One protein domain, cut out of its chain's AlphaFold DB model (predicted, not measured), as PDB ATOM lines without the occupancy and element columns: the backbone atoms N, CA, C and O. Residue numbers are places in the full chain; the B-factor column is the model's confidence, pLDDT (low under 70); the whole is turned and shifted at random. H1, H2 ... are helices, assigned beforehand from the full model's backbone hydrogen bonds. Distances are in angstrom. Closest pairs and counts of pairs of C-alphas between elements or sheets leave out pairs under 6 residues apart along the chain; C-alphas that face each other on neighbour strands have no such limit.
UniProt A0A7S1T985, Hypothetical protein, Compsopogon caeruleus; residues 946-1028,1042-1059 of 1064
ATOM      1  N   ALA A 946      11.743 -44.711 -34.480       83.44
ATOM      2  CA  ALA A 946      11.330 -43.389 -34.005       83.44
ATOM      3  C   ALA A 946      10.799 -43.432 -32.558       83.44
ATOM      4  O   ALA A 946      10.157 -44.403 -32.141       83.44
ATOM      5  N   SER A 947      11.055 -42.365 -31.796       87.88
ATOM      6  CA  SER A 947      10.541 -42.213 -30.424       87.88
ATOM      7  C   SER A 947       9.006 -42.173 -30.397       87.88
ATOM      8  O   SER A 947       8.377 -41.946 -31.424       87.88
ATOM      9  N   ALA A 948       8.375 -42.379 -29.234       87.12
ATOM     10  CA  ALA A 948       6.911 -42.324 -29.132       87.12
ATOM     11  C   ALA A 948       6.337 -40.981 -29.630       87.12
ATOM     12  O   ALA A 948       5.356 -40.980 -30.374       87.12
ATOM     13  N   ASP A 949       6.998 -39.870 -29.295       87.88
ATOM     14  CA  ASP A 949       6.595 -38.526 -29.716       87.88
ATOM     15  C   ASP A 949       6.800 -38.327 -31.225       87.88
ATOM     16  O   ASP A 949       5.885 -37.905 -31.926       87.88
ATOM     17  N   GLU A 950       7.961 -38.722 -31.760       87.62
ATOM     18  CA  GLU A 950       8.247 -38.626 -33.199       87.62
ATOM     19  C   GLU A 950       7.334 -39.537 -34.030       87.62
ATOM     20  O   GLU A 950       6.885 -39.153 -35.112       87.62
ATOM     21  N   ARG A 951       7.000 -40.727 -33.515       89.62
ATOM     22  CA  ARG A 951       6.009 -41.609 -34.137       89.62
ATOM     23  C   ARG A 951       4.652 -40.935 -34.195       89.62
ATOM     24  O   ARG A 951       4.004 -41.004 -35.234       89.62
ATOM     25  N   GLN A 952       4.229 -40.275 -33.119       90.62
ATOM     26  CA  GLN A 952       2.955 -39.563 -33.097       90.62
ATOM     27  C   GLN A 952       2.954 -38.368 -34.059       90.62
ATOM     28  O   GLN A 952       1.980 -38.187 -34.787       90.62
ATOM     29  N   GLU A 953       4.044 -37.599 -34.125       90.50
ATOM     30  CA  GLU A 953       4.203 -36.495 -35.081       90.50
ATOM     31  C   GLU A 953       4.138 -36.970 -36.536       90.50
ATOM     32  O   GLU A 953       3.423 -36.380 -37.347       90.50
ATOM     33  N   LEU A 954       4.867 -38.037 -36.877       92.19
ATOM     34  CA  LEU A 954       4.879 -38.603 -38.226       92.19
ATOM     35  C   LEU A 954       3.539 -39.242 -38.582       92.19
ATOM     36  O   LEU A 954       3.074 -39.096 -39.709       92.19
ATOM     37  N   HIS A 955       2.894 -39.905 -37.624       92.75
ATOM     38  CA  HIS A 955       1.542 -40.420 -37.790       92.75
ATOM     39  C   HIS A 955       0.573 -39.280 -38.129       92.75
ATOM     40  O   HIS A 955      -0.144 -39.338 -39.129       92.75
ATOM     41  N   ASP A 956       0.601 -38.205 -37.340       91.75
ATOM     42  CA  ASP A 956      -0.217 -37.015 -37.560       91.75
ATOM     43  C   ASP A 956       0.114 -36.354 -38.915       91.75
ATOM     44  O   ASP A 956      -0.794 -35.948 -39.645       91.75
ATOM     45  N   PHE A 957       1.389 -36.319 -39.312       92.75
ATOM     46  CA  PHE A 957       1.832 -35.827 -40.618       92.75
ATOM     47  C   PHE A 957       1.276 -36.655 -41.787       92.75
ATOM     48  O   PHE A 957       0.745 -36.065 -42.729       92.75
ATOM     49  N   ILE A 958       1.362 -37.990 -41.740       93.31
ATOM     50  CA  ILE A 958       0.883 -38.883 -42.813       93.31
ATOM     51  C   ILE A 958      -0.605 -38.633 -43.079       93.31
ATOM     52  O   ILE A 958      -1.011 -38.411 -44.223       93.31
ATOM     53  N   TRP A 959      -1.420 -38.598 -42.024       92.06
ATOM     54  CA  TRP A 959      -2.859 -38.370 -42.151       92.06
ATOM     55  C   TRP A 959      -3.201 -36.937 -42.560       92.06
ATOM     56  O   TRP A 959      -4.071 -36.743 -43.413       92.06
ATOM     57  N   ARG A 960      -2.494 -35.934 -42.024       91.44
ATOM     58  CA  ARG A 960      -2.626 -34.535 -42.464       91.44
ATOM     59  C   ARG A 960      -2.374 -34.417 -43.964       91.44
ATOM     60  O   ARG A 960      -3.165 -33.792 -44.667       91.44
ATOM     61  N   GLN A 961      -1.298 -35.018 -44.464       91.69
ATOM     62  CA  GLN A 961      -0.972 -34.981 -45.888       91.69
ATOM     63  C   GLN A 961      -1.948 -35.805 -46.730       91.69
ATOM     64  O   GLN A 961      -2.280 -35.377 -47.829       91.69
ATOM     65  N   CYS A 962      -2.481 -36.921 -46.228       90.19
ATOM     66  CA  CYS A 962      -3.529 -37.675 -46.923       90.19
ATOM     67  C   CYS A 962      -4.740 -36.781 -47.254       90.19
ATOM     68  O   CYS A 962      -5.159 -36.698 -48.408       90.19
ATOM     69  N   VAL A 963      -5.237 -36.025 -46.271       88.62
ATOM     70  CA  VAL A 963      -6.345 -35.077 -46.485       88.62
ATOM     71  C   VAL A 963      -5.888 -33.864 -47.306       88.62
ATOM     72  O   VAL A 963      -6.589 -33.429 -48.218       88.62
ATOM     73  N   GLY A 964      -4.693 -33.328 -47.038       87.25
ATOM     74  CA  GLY A 964      -4.188 -32.126 -47.705       87.25
ATOM     75  C   GLY A 964      -3.845 -32.290 -49.182       87.25
ATOM     76  O   GLY A 964      -4.102 -31.376 -49.972       87.25
ATOM     77  N   ARG A 965      -3.356 -33.460 -49.599       86.50
ATOM     78  CA  ARG A 965      -3.127 -33.778 -51.019       86.50
ATOM     79  C   ARG A 965      -4.436 -33.831 -51.803       86.50
ATOM     80  O   ARG A 965      -4.458 -33.452 -52.969       86.50
ATOM     81  N   GLU A 966      -5.531 -34.212 -51.150       89.06
ATOM     82  CA  GLU A 966      -6.887 -34.160 -51.698       89.06
ATOM     83  C   GLU A 966      -7.632 -32.849 -51.363       89.06
ATOM     84  O   GLU A 966      -8.847 -32.786 -51.530       89.06
ATOM     85  N   SER A 967      -6.959 -31.781 -50.911       86.44
ATOM     86  CA  SER A 967      -7.606 -30.534 -50.440       86.44
ATOM     87  C   SER A 967      -8.645 -29.957 -51.410       86.44
ATOM     88  O   SER A 967      -9.731 -29.578 -50.981       86.44
ATOM     89  N   VAL A 968      -8.370 -29.953 -52.719       84.38
ATOM     90  CA  VAL A 968      -9.320 -29.499 -53.758       84.38
ATOM     91  C   VAL A 968     -10.575 -30.373 -53.794       84.38
ATOM     92  O   VAL A 968     -11.692 -29.879 -53.937       84.38
ATOM     93  N   LYS A 969     -10.409 -31.686 -53.642       85.06
ATOM     94  CA  LYS A 969     -11.514 -32.644 -53.623       85.06
ATOM     95  C   LYS A 969     -12.324 -32.522 -52.337       85.06
ATOM     96  O   LYS A 969     -13.548 -32.477 -52.409       85.06
ATOM     97  N   TRP A 970     -11.664 -32.370 -51.191       84.56
ATOM     98  CA  TRP A 970     -12.323 -32.087 -49.917       84.56
ATOM     99  C   TRP A 970     -13.083 -30.756 -49.947       84.56
ATOM    100  O   TRP A 970     -14.232 -30.710 -49.510       84.56
ATOM    101  N   ALA A 971     -12.517 -29.705 -50.545       82.62
ATOM    102  CA  ALA A 971     -13.203 -28.430 -50.761       82.62
ATOM    103  C   ALA A 971     -14.432 -28.584 -51.675       82.62
ATOM    104  O   ALA A 971     -15.494 -28.029 -51.392       82.62
ATOM    105  N   ASN A 972     -14.336 -29.393 -52.735       82.50
ATOM    106  CA  ASN A 972     -15.479 -29.697 -53.595       82.50
ATOM    107  C   ASN A 972     -16.586 -30.438 -52.833       82.50
ATOM    108  O   ASN A 972     -17.752 -30.076 -52.980       82.50
ATOM    109  N   ILE A 973     -16.244 -31.425 -51.999       82.94
ATOM    110  CA  ILE A 973     -17.216 -32.144 -51.160       82.94
ATOM    111  C   ILE A 973     -17.886 -31.176 -50.173       82.94
ATOM    112  O   ILE A 973     -19.112 -31.164 -50.078       82.94
ATOM    113  N   LEU A 974     -17.115 -30.305 -49.512       79.62
ATOM    114  CA  LEU A 974     -17.628 -29.265 -48.609       79.62
ATOM    115  C   LEU A 974     -18.624 -28.328 -49.312       79.62
ATOM    116  O   LEU A 974     -19.723 -28.103 -48.805       79.62
ATOM    117  N   ASN A 975     -18.287 -27.857 -50.515       76.81
ATOM    118  CA  ASN A 975     -19.155 -26.990 -51.320       76.81
ATOM    119  C   ASN A 975     -20.457 -27.688 -51.756       76.81
ATOM    120  O   ASN A 975     -21.508 -27.045 -51.830       76.81
ATOM    121  N   HIS A 976     -20.425 -29.005 -51.989       73.69
ATOM    122  CA  HIS A 976     -21.622 -29.802 -52.294       73.69
ATOM    123  C   HIS A 976     -22.553 -29.993 -51.075       73.69
ATOM    124  O   HIS A 976     -23.723 -30.343 -51.253       73.69
ATOM    125  N   CYS A 977     -22.078 -29.724 -49.851       70.50
ATOM    126  CA  CYS A 977     -22.786 -29.989 -48.591       70.50
ATOM    127  C   CYS A 977     -23.440 -28.757 -47.929       70.50
ATOM    128  O   CYS A 977     -23.789 -28.813 -46.754       70.50
ATOM    129  N   THR A 978     -23.651 -27.652 -48.648       61.78
ATOM    130  CA  THR A 978     -24.151 -26.350 -48.133       61.78
ATOM    131  C   THR A 978     -25.610 -26.329 -47.605       61.78
ATOM    132  O   THR A 978     -26.210 -25.264 -47.467       61.78
ATOM    133  N   GLY A 979     -26.206 -27.478 -47.257       59.84
ATOM    134  CA  GLY A 979     -27.555 -27.596 -46.680       59.84
ATOM    135  C   GLY A 979     -27.605 -28.485 -45.426       59.84
ATOM    136  O   GLY A 979     -27.021 -29.565 -45.412       59.84
ATOM    137  N   ARG A 980     -28.345 -28.043 -44.392       49.31
ATOM    138  CA  ARG A 980     -28.393 -28.612 -43.020       49.31
ATOM    139  C   ARG A 980     -28.728 -30.113 -42.908       49.31
ATOM    140  O   ARG A 980     -28.334 -30.720 -41.922       49.31
ATOM    141  N   ASP A 981     -29.391 -30.710 -43.900       51.66
ATOM    142  CA  ASP A 981     -29.908 -32.089 -43.814       51.66
ATOM    143  C   ASP A 981     -29.088 -33.136 -44.593       51.66
ATOM    144  O   ASP A 981     -29.494 -34.294 -44.681       51.66
ATOM    145  N   ARG A 982     -27.933 -32.773 -45.174       56.94
ATOM    146  CA  ARG A 982     -27.209 -33.660 -46.111       56.94
ATOM    147  C   ARG A 982     -26.016 -34.432 -45.544       56.94
ATOM    148  O   ARG A 982     -25.403 -35.205 -46.272       56.94
ATOM    149  N   VAL A 983     -25.700 -34.300 -44.255       56.12
ATOM    150  CA  VAL A 983     -24.593 -35.069 -43.642       56.12
ATOM    151  C   VAL A 983     -24.907 -36.579 -43.577       56.12
ATOM    152  O   VAL A 983     -23.986 -37.391 -43.611       56.12
ATOM    153  N   ASN A 984     -26.196 -36.948 -43.616       56.94
ATOM    154  CA  ASN A 984     -26.696 -38.331 -43.716       56.94
ATOM    155  C   ASN A 984     -27.149 -38.720 -45.144       56.94
ATOM    156  O   ASN A 984     -27.890 -39.687 -45.322       56.94
ATOM    157  N   ASP A 985     -26.773 -37.947 -46.167       65.50
ATOM    158  CA  ASP A 985     -27.181 -38.188 -47.554       65.50
ATOM    159  C   ASP A 985     -26.355 -39.334 -48.167       65.50
ATOM    160  O   ASP A 985     -25.121 -39.328 -48.111       65.50
ATOM    161  N   GLN A 986     -27.021 -40.302 -48.811       70.38
ATOM    162  CA  GLN A 986     -26.355 -41.378 -49.558       70.38
ATOM    163  C   GLN A 986     -25.371 -40.816 -50.592       70.38
ATOM    164  O   GLN A 986     -24.332 -41.422 -50.846       70.38
ATOM    165  N   ASN A 987     -25.655 -39.636 -51.149       73.38
ATOM    166  CA  ASN A 987     -24.764 -38.967 -52.093       73.38
ATOM    167  C   ASN A 987     -23.457 -38.486 -51.444       73.38
ATOM    168  O   ASN A 987     -22.403 -38.565 -52.072       73.38
ATOM    169  N   LEU A 988     -23.497 -38.026 -50.187       77.31
ATOM    170  CA  LEU A 988     -22.288 -37.651 -49.450       77.31
ATOM    171  C   LEU A 988     -21.441 -38.884 -49.139       77.31
ATOM    172  O   LEU A 988     -20.230 -38.862 -49.332       77.31
ATOM    173  N   HIS A 989     -22.084 -39.973 -48.721       76.62
ATOM    174  CA  HIS A 989     -21.405 -41.245 -48.497       76.62
ATOM    175  C   HIS A 989     -20.685 -41.736 -49.765       76.62
ATOM    176  O   HIS A 989     -19.511 -42.096 -49.697       76.62
ATOM    177  N   GLN A 990     -21.330 -41.657 -50.937       79.00
ATOM    178  CA  GLN A 990     -20.702 -41.992 -52.224       79.00
ATOM    179  C   GLN A 990     -19.482 -41.108 -52.527       79.00
ATOM    180  O   GLN A 990     -18.434 -41.618 -52.910       79.00
ATOM    181  N   LEU A 991     -19.569 -39.794 -52.297       82.38
ATOM    182  CA  LEU A 991     -18.438 -38.880 -52.504       82.38
ATOM    183  C   LEU A 991     -17.271 -39.146 -51.537       82.38
ATOM    184  O   LEU A 991     -16.111 -39.044 -51.940       82.38
ATOM    185  N   LEU A 992     -17.566 -39.501 -50.282       83.88
ATOM    186  CA  LEU A 992     -16.561 -39.823 -49.268       83.88
ATOM    187  C   LEU A 992     -15.877 -41.167 -49.535       83.88
ATOM    188  O   LEU A 992     -14.663 -41.244 -49.349       83.88
ATOM    189  N   ILE A 993     -16.600 -42.188 -50.022       84.50
ATOM    190  CA  ILE A 993     -16.024 -43.504 -50.369       84.50
ATOM    191  C   ILE A 993     -14.903 -43.377 -51.401       84.50
ATOM    192  O   ILE A 993     -13.922 -44.116 -51.346       84.50
ATOM    193  N   HIS A 994     -15.029 -42.418 -52.315       84.19
ATOM    194  CA  HIS A 994     -14.003 -42.150 -53.311       84.19
ATOM    195  C   HIS A 994     -12.794 -41.398 -52.741       84.19
ATOM    196  O   HIS A 994     -11.811 -41.233 -53.437       84.19
ATOM    197  N   THR A 995     -12.774 -40.905 -51.504       87.44
ATOM    198  CA  THR A 995     -11.568 -40.225 -50.979       87.44
ATOM    199  C   THR A 995     -10.457 -41.217 -50.631       87.44
ATOM    200  O   THR A 995     -10.706 -42.277 -50.050       87.44
ATOM    201  N   GLY A 996      -9.206 -40.858 -50.931       85.56
ATOM    202  CA  GLY A 996      -8.034 -41.637 -50.528       85.56
ATOM    203  C   GLY A 996      -7.955 -41.810 -49.008       85.56
ATOM    204  O   GLY A 996      -7.584 -42.881 -48.533       85.56
ATOM    205  N   PHE A 997      -8.399 -40.809 -48.240       88.75
ATOM    206  CA  PHE A 997      -8.489 -40.889 -46.778       88.75
ATOM    207  C   PHE A 997      -9.520 -41.916 -46.288       88.75
ATOM    208  O   PHE A 997      -9.200 -42.671 -45.372       88.75
ATOM    209  N   TYR A 998     -10.718 -42.006 -46.885       87.69
ATOM    210  CA  TYR A 998     -11.698 -43.043 -46.518       87.69
ATOM    211  C   TYR A 998     -11.141 -44.442 -46.794       87.69
ATOM    212  O   TYR A 998     -11.183 -45.317 -45.927       87.69
ATOM    213  N   LEU A 999     -10.564 -44.636 -47.983       88.56
ATOM    214  CA  LEU A 999      -9.992 -45.918 -48.380       88.56
ATOM    215  C   LEU A 999      -8.810 -46.320 -47.482       88.56
ATOM    216  O   LEU A 999      -8.753 -47.465 -47.035       88.56
ATOM    217  N   ALA A1000      -7.909 -45.385 -47.166       87.81
ATOM    218  CA  ALA A1000      -6.769 -45.627 -46.282       87.81
ATOM    219  C   ALA A1000      -7.196 -45.867 -44.827       87.81
ATOM    220  O   ALA A1000      -6.653 -46.754 -44.170       87.81
ATOM    221  N   SER A1001      -8.182 -45.115 -44.325       87.69
ATOM    222  CA  SER A1001      -8.728 -45.281 -42.968       87.69
ATOM    223  C   SER A1001      -9.353 -46.658 -42.782       87.69
ATOM    224  O   SER A1001      -9.157 -47.294 -41.747       87.69
ATOM    225  N   ARG A1002     -10.069 -47.138 -43.807       86.50
ATOM    226  CA  ARG A1002     -10.681 -48.468 -43.820       86.50
ATOM    227  C   ARG A1002      -9.639 -49.587 -43.868       86.50
ATOM    228  O   ARG A1002      -9.787 -50.564 -43.146       86.50
ATOM    229  N   GLU A1003      -8.602 -49.454 -44.694       86.38
ATOM    230  CA  GLU A1003      -7.539 -50.464 -44.825       86.38
ATOM    231  C   GLU A1003      -6.666 -50.562 -43.563       86.38
ATOM    232  O   GLU A1003      -6.362 -51.658 -43.103       86.38
ATOM    233  N   ASN A1004      -6.328 -49.423 -42.951       86.88
ATOM    234  CA  ASN A1004      -5.437 -49.358 -41.786       86.88
ATOM    235  C   ASN A1004      -6.178 -49.387 -40.438       86.88
ATOM    236  O   ASN A1004      -5.560 -49.190 -39.395       86.88
ATOM    237  N   SER A1005      -7.493 -49.641 -40.439       86.25
ATOM    238  CA  SER A1005      -8.328 -49.733 -39.229       86.25
ATOM    239  C   SER A1005      -8.225 -48.509 -38.304       86.25
ATOM    240  O   SER A1005      -8.110 -48.647 -37.084       86.25
ATOM    241  N   LEU A1006      -8.268 -47.296 -38.872       85.19
ATOM    242  CA  LEU A1006      -8.236 -46.057 -38.090       85.19
ATOM    243  C   LEU A1006      -9.472 -45.976 -37.180       85.19
ATOM    244  O   LEU A1006     -10.604 -45.886 -37.661       85.19
ATOM    245  N   SER A1007      -9.269 -46.002 -35.860       84.50
ATOM    246  CA  SER A1007     -10.374 -45.930 -34.903       84.50
ATOM    247  C   SER A1007     -10.932 -44.507 -34.790       84.50
ATOM    248  O   SER A1007     -10.209 -43.518 -34.928       84.50
ATOM    249  N   VAL A1008     -12.228 -44.397 -34.473       82.12
ATOM    250  CA  VAL A1008     -12.875 -43.098 -34.207       82.12
ATOM    251  C   VAL A1008     -12.191 -42.371 -33.049       82.12
ATOM    252  O   VAL A1008     -11.990 -41.165 -33.121       82.12
ATOM    253  N   GLU A1009     -11.772 -43.099 -32.012       84.44
ATOM    254  CA  GLU A1009     -11.052 -42.535 -30.864       84.44
ATOM    255  C   GLU A1009      -9.714 -41.910 -31.277       84.44
ATOM    256  O   GLU A1009      -9.380 -40.805 -30.845       84.44
ATOM    257  N   MET A1010      -8.963 -42.585 -32.153       84.56
ATOM    258  CA  MET A1010      -7.690 -42.080 -32.662       84.56
ATOM    259  C   MET A1010      -7.900 -40.846 -33.540       84.56
ATOM    260  O   MET A1010      -7.179 -39.861 -33.379       84.56
ATOM    261  N   LEU A1011      -8.914 -40.857 -34.410       85.00
ATOM    262  CA  LEU A1011      -9.257 -39.702 -35.238       85.00
ATOM    263  C   LEU A1011      -9.702 -38.499 -34.393       85.00
ATOM    264  O   LEU A1011      -9.257 -37.382 -34.648       85.00
ATOM    265  N   GLU A1012     -10.534 -38.703 -33.369       83.88
ATOM    266  CA  GLU A1012     -10.938 -37.631 -32.450       83.88
ATOM    267  C   GLU A1012      -9.739 -37.053 -31.700       83.88
ATOM    268  O   GLU A1012      -9.620 -35.835 -31.576       83.88
ATOM    269  N   ALA A1013      -8.802 -37.897 -31.264       85.88
ATOM    270  CA  ALA A1013      -7.570 -37.427 -30.641       85.88
ATOM    271  C   ALA A1013      -6.717 -36.587 -31.615       85.88
ATOM    272  O   ALA A1013      -6.145 -35.575 -31.211       85.88
ATOM    273  N   MET A1014      -6.656 -36.956 -32.900       88.88
ATOM    274  CA  MET A1014      -5.970 -36.169 -33.940       88.88
ATOM    275  C   MET A1014      -6.666 -34.829 -34.207       88.88
ATOM    276  O   MET A1014      -6.003 -33.801 -34.346       88.88
ATOM    277  N   ILE A1015      -8.000 -34.812 -34.232       85.25
ATOM    278  CA  ILE A1015      -8.795 -33.584 -34.366       85.25
ATOM    279  C   ILE A1015      -8.549 -32.657 -33.170       85.25
ATOM    280  O   ILE A1015      -8.291 -31.474 -33.362       85.25
ATOM    281  N   GLN A1016      -8.568 -33.182 -31.941       85.50
ATOM    282  CA  GLN A1016      -8.325 -32.397 -30.725       85.50
ATOM    283  C   GLN A1016      -6.913 -31.799 -30.668       85.50
ATOM    284  O   GLN A1016      -6.733 -30.718 -30.113       85.50
ATOM    285  N   ARG A1017      -5.918 -32.475 -31.259       87.50
ATOM    286  CA  ARG A1017      -4.548 -31.958 -31.418       87.50
ATOM    287  C   ARG A1017      -4.394 -30.933 -32.552       87.50
ATOM    288  O   ARG A1017      -3.295 -30.416 -32.733       87.50
ATOM    289  N   GLY A1018      -5.446 -30.657 -33.327       84.56
ATOM    290  CA  GLY A1018      -5.393 -29.719 -34.453       84.56
ATOM    291  C   GLY A1018      -4.625 -30.254 -35.664       84.56
ATOM    292  O   GLY A1018      -4.031 -29.496 -36.431       84.56
ATOM    293  N   VAL A1019      -4.585 -31.579 -35.862       86.38
ATOM    294  CA  VAL A1019      -3.811 -32.189 -36.960       86.38
ATOM    295  C   VAL A1019      -4.291 -31.708 -38.332       86.38
ATOM    296  O   VAL A1019      -3.470 -31.530 -39.229       86.38
ATOM    297  N   PHE A1020      -5.589 -31.453 -38.492       85.94
ATOM    298  CA  PHE A1020      -6.200 -31.078 -39.771       85.94
ATOM    299  C   PHE A1020      -6.450 -29.573 -39.934       85.94
ATOM    300  O   PHE A1020      -7.042 -29.150 -40.931       85.94
ATOM    301  N   ASP A1021      -5.988 -28.762 -38.983       80.62
ATOM    302  CA  ASP A1021      -6.184 -27.317 -39.014       80.62
ATOM    303  C   ASP A1021      -5.391 -26.702 -40.179       80.62
ATOM    304  O   ASP A1021      -4.245 -27.074 -40.441       80.62
ATOM    305  N   ASN A1022      -5.991 -25.736 -40.879       70.19
ATOM    306  CA  ASN A1022      -5.394 -25.011 -42.013       70.19
ATOM    307  C   ASN A1022      -5.111 -25.839 -43.288       70.19
ATOM    308  O   ASN A1022      -4.403 -25.356 -44.172       70.19
ATOM    309  N   ILE A1023      -5.651 -27.059 -43.430       78.62
ATOM    310  CA  ILE A1023      -5.486 -27.858 -44.663       78.62
ATOM    311  C   ILE A1023      -6.222 -27.235 -45.860       78.62
ATOM    312  O   ILE A1023      -5.722 -27.244 -46.986       78.62
ATOM    313  N   ILE A1024      -7.425 -26.717 -45.624       71.12
ATOM    314  CA  ILE A1024      -8.216 -25.996 -46.619       71.12
ATOM    315  C   ILE A1024      -8.173 -24.534 -46.184       71.12
ATOM    316  O   ILE A1024      -8.572 -24.257 -45.052       71.12
ATOM    317  N   PRO A1025      -7.661 -23.608 -47.016       57.78
ATOM    318  CA  PRO A1025      -7.652 -22.195 -46.673       57.78
ATOM    319  C   PRO A1025      -9.080 -21.756 -46.363       57.78
ATOM    320  O   PRO A1025      -9.981 -21.980 -47.173       57.78
ATOM    321  N   ASP A1026      -9.278 -21.161 -45.189       51.66
ATOM    322  CA  ASP A1026     -10.560 -20.622 -44.760       51.66
ATOM    323  C   ASP A1026     -11.130 -19.689 -45.838       51.66
ATOM    324  O   ASP A1026     -10.747 -18.524 -45.937       51.66
ATOM    325  N   HIS A1027     -12.142 -20.151 -46.572       47.34
ATOM    326  CA  HIS A1027     -13.175 -19.243 -47.074       47.34
ATOM    327  C   HIS A1027     -14.016 -18.664 -45.910       47.34
ATOM    328  O   HIS A1027     -14.855 -17.796 -46.121       47.34
ATOM    329  N   SER A1028     -13.760 -19.106 -44.671       46.88
ATOM    330  CA  SER A1028     -14.401 -18.694 -43.419       46.88
ATOM    331  C   SER A1028     -13.971 -17.317 -42.910       46.88
ATOM    332  O   SER A1028     -14.751 -16.668 -42.218       46.88
ATOM    333  N   PRO A1042     -21.889 -23.966 -43.947       57.50
ATOM    334  CA  PRO A1042     -21.432 -25.238 -44.499       57.50
ATOM    335  C   PRO A1042     -20.758 -26.089 -43.415       57.50
ATOM    336  O   PRO A1042     -20.186 -25.531 -42.472       57.50
ATOM    337  N   PRO A1043     -20.813 -27.432 -43.519       64.31
ATOM    338  CA  PRO A1043     -20.135 -28.286 -42.560       64.31
ATOM    339  C   PRO A1043     -18.635 -28.000 -42.567       64.31
ATOM    340  O   PRO A1043     -18.065 -27.712 -43.616       64.31
ATOM    341  N   THR A1044     -17.981 -28.076 -41.410       78.50
ATOM    342  CA  THR A1044     -16.522 -27.906 -41.339       78.50
ATOM    343  C   THR A1044     -15.811 -29.176 -41.811       78.50
ATOM    344  O   THR A1044     -16.374 -30.272 -41.746       78.50
ATOM    345  N   LEU A1045     -14.544 -29.068 -42.238       79.50
ATOM    346  CA  LEU A1045     -13.717 -30.238 -42.585       79.50
ATOM    347  C   LEU A1045     -13.733 -31.289 -41.458       79.50
ATOM    348  O   LEU A1045     -13.884 -32.478 -41.716       79.50
ATOM    349  N   VAL A1046     -13.692 -30.838 -40.202       78.94
ATOM    350  CA  VAL A1046     -13.786 -31.688 -39.004       78.94
ATOM    351  C   VAL A1046     -15.099 -32.481 -38.949       78.94
ATOM    352  O   VAL A1046     -15.086 -33.666 -38.614       78.94
ATOM    353  N   GLN A1047     -16.237 -31.871 -39.297       79.00
ATOM    354  CA  GLN A1047     -17.532 -32.562 -39.324       79.00
ATOM    355  C   GLN A1047     -17.588 -33.632 -40.421       79.00
ATOM    356  O   GLN A1047     -18.129 -34.713 -40.184       79.00
ATOM    357  N   LEU A1048     -16.982 -33.381 -41.586       79.81
ATOM    358  CA  LEU A1048     -16.882 -34.383 -42.651       79.81
ATOM    359  C   LEU A1048     -15.924 -35.528 -42.301       79.81
ATOM    360  O   LEU A1048     -16.235 -36.680 -42.599       79.81
ATOM    361  N   LEU A1049     -14.798 -35.257 -41.636       82.44
ATOM    362  CA  LEU A1049     -13.877 -36.306 -41.172       82.44
ATOM    363  C   LEU A1049     -14.553 -37.226 -40.139       82.44
ATOM    364  O   LEU A1049     -14.445 -38.448 -40.241       82.44
ATOM    365  N   ARG A1050     -15.338 -36.662 -39.208       80.81
ATOM    366  CA  ARG A1050     -16.164 -37.434 -38.256       80.81
ATOM    367  C   ARG A1050     -17.229 -38.286 -38.946       80.81
ATOM    368  O   ARG A1050     -17.414 -39.451 -38.590       80.81
ATOM    369  N   ALA A1051     -17.907 -37.725 -39.950       77.19
ATOM    370  CA  ALA A1051     -18.870 -38.469 -40.759       77.19
ATOM    371  C   ALA A1051     -18.179 -39.625 -41.504       77.19
ATOM    372  O   ALA A1051     -18.658 -40.754 -41.473       77.19
ATOM    373  N   THR A1052     -17.002 -39.372 -42.082       79.19
ATOM    374  CA  THR A1052     -16.180 -40.384 -42.768       79.19
ATOM    375  C   THR A1052     -15.857 -41.560 -41.845       79.19
ATOM    376  O   THR A1052     -16.076 -42.704 -42.230       79.19
ATOM    377  N   ALA A1053     -15.412 -41.306 -40.612       73.62
ATOM    378  CA  ALA A1053     -15.103 -42.372 -39.657       73.62
ATOM    379  C   ALA A1053     -16.340 -43.153 -39.185       73.62
ATOM    380  O   ALA A1053     -16.270 -44.369 -39.023       73.62
ATOM    381  N   SER A1054     -17.485 -42.478 -39.040       75.94
ATOM    382  CA  SER A1054     -18.763 -43.139 -38.739       75.94
ATOM    383  C   SER A1054     -19.161 -44.095 -39.873       75.94
ATOM    384  O   SER A1054     -19.483 -45.255 -39.631       75.94
ATOM    385  N   TYR A1055     -18.998 -43.667 -41.130       77.19
ATOM    386  CA  TYR A1055     -19.260 -44.499 -42.308       77.19
ATOM    387  C   TYR A1055     -18.275 -45.665 -42.489       77.19
ATOM    388  O   TYR A1055     -18.667 -46.719 -42.994       77.19
ATOM    389  N   VAL A1056     -17.007 -45.504 -42.095       72.94
ATOM    390  CA  VAL A1056     -16.020 -46.601 -42.099       72.94
ATOM    391  C   VAL A1056     -16.440 -47.714 -41.129       72.94
ATOM    392  O   VAL A1056     -16.265 -48.887 -41.456       72.94
ATOM    393  N   LEU A1057     -17.039 -47.373 -39.981       65.19
ATOM    394  CA  LEU A1057     -17.513 -48.347 -38.989       65.19
ATOM    395  C   LEU A1057     -18.860 -48.997 -39.345       65.19
ATOM    396  O   LEU A1057     -19.091 -50.151 -38.992       65.19
ATOM    397  N   GLU A1058     -19.750 -48.278 -40.030       67.44
ATOM    398  CA  GLU A1058     -21.107 -48.757 -40.342       67.44
ATOM    399  C   GLU A1058     -21.180 -49.686 -41.566       67.44
ATOM    400  O   GLU A1058     -22.174 -50.393 -41.740       67.44
ATOM    401  N   THR A1059     -20.139 -49.734 -42.405       58.94
ATOM    402  CA  THR A1059     -20.159 -50.501 -43.663       58.94
ATOM    403  C   THR A1059     -19.377 -51.820 -43.526       58.94
ATOM    404  O   THR A1059     -18.148 -51.811 -43.637       58.94
TER     405      THR A1059
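Overview. This is residues 946 to 1028 and 1042 to 1059 of the 1064 residues of the protein "Hypothetical protein" of Compsopogon caeruleus (UniProt A0A7S1T985). The long helix H1 and the shorter H2 meet in a wide corner, and an antiparallel pair of helices, H5 and H6, sits side by side within it, H6 nearest the middle. H3 folds back along H2 as a hairpin that crosses H6 nearly at right angles, and H4 packs on both H1 and H6. The 101 printed residues hold six named helices, H1 to H6 in chain order, and no named strand; the class is all helix. The whole is compact, with a radius of gyration of the C-alphas of 13.4 A and spans of 44 by 32 by 20 A.

Arrangement. H1, residues 948 to 965, touches H4, residues 996 to 1003, with residues 959 to 963 alone; the closest C-alphas, of Cys 962 and Phe 997, are 5.9 A apart, at a steep tilt of 49 degrees, opposite ways. H5, residues 1008 to 1016, is close to H1 but not clearly touching, and about perpendicular at 88 degrees. H6, residues 1045 to 1058, is the hub, touching four helices. It touches H5 at a shallow tilt of 8 degrees, opposite ways, closest at the C-alphas of Val 1008 and Ala 1053, 5.9 A apart. H4 touches H6 the same way, at a shallow tilt of 33 degrees, only just short of steep; the closest C-alphas, of Arg 1002 and Val 1056, are 5.9 A apart. H2, residues 967 to 976, and H3, residues 986 to 993, form a helical hairpin at a tilt of 4 degrees and only just touch, with 3 pairs of C-alphas within 8 A, the closest those of Ile 973 and Leu 991 at 7.0 A. Each only just touches H6, with 3 such pairs: H2 at 85 degrees, H3 at 87 degrees, both about perpendicular; the closest C-alphas are Leu 974 and Leu 1045 at 7.2 A, and Leu 992 and Thr 1052 at 6.5 A. H1 and H6 are apart. Every O i to N i+4 pair is within hydrogen-bond range in H1 to H6.

Along the chain. H1 begins at C-alpha 948 (6.911, -42.324, -29.132) and is 25.6 A long. H2 measures 14.2 A, H3 10.6 A, H4 10.5 A and H5 12.1 A. H6 is 20.1 A long and ends at C-alpha 1058 (-21.107, -48.757, -40.342).

Size, cuts and confidence. The farthest C-alphas, Ser 947 and Gly 979, are 43.9 A apart. Residues 1029 to 1041 are not printed; C-alphas 1028 and 1042 are 9.7 A apart across this cut. Of the links printed whole, none is long. The pLDDT is under 70 at residues 978 to 985, 1025 to 1028, 1042 to 1043 and 1057 to 1059.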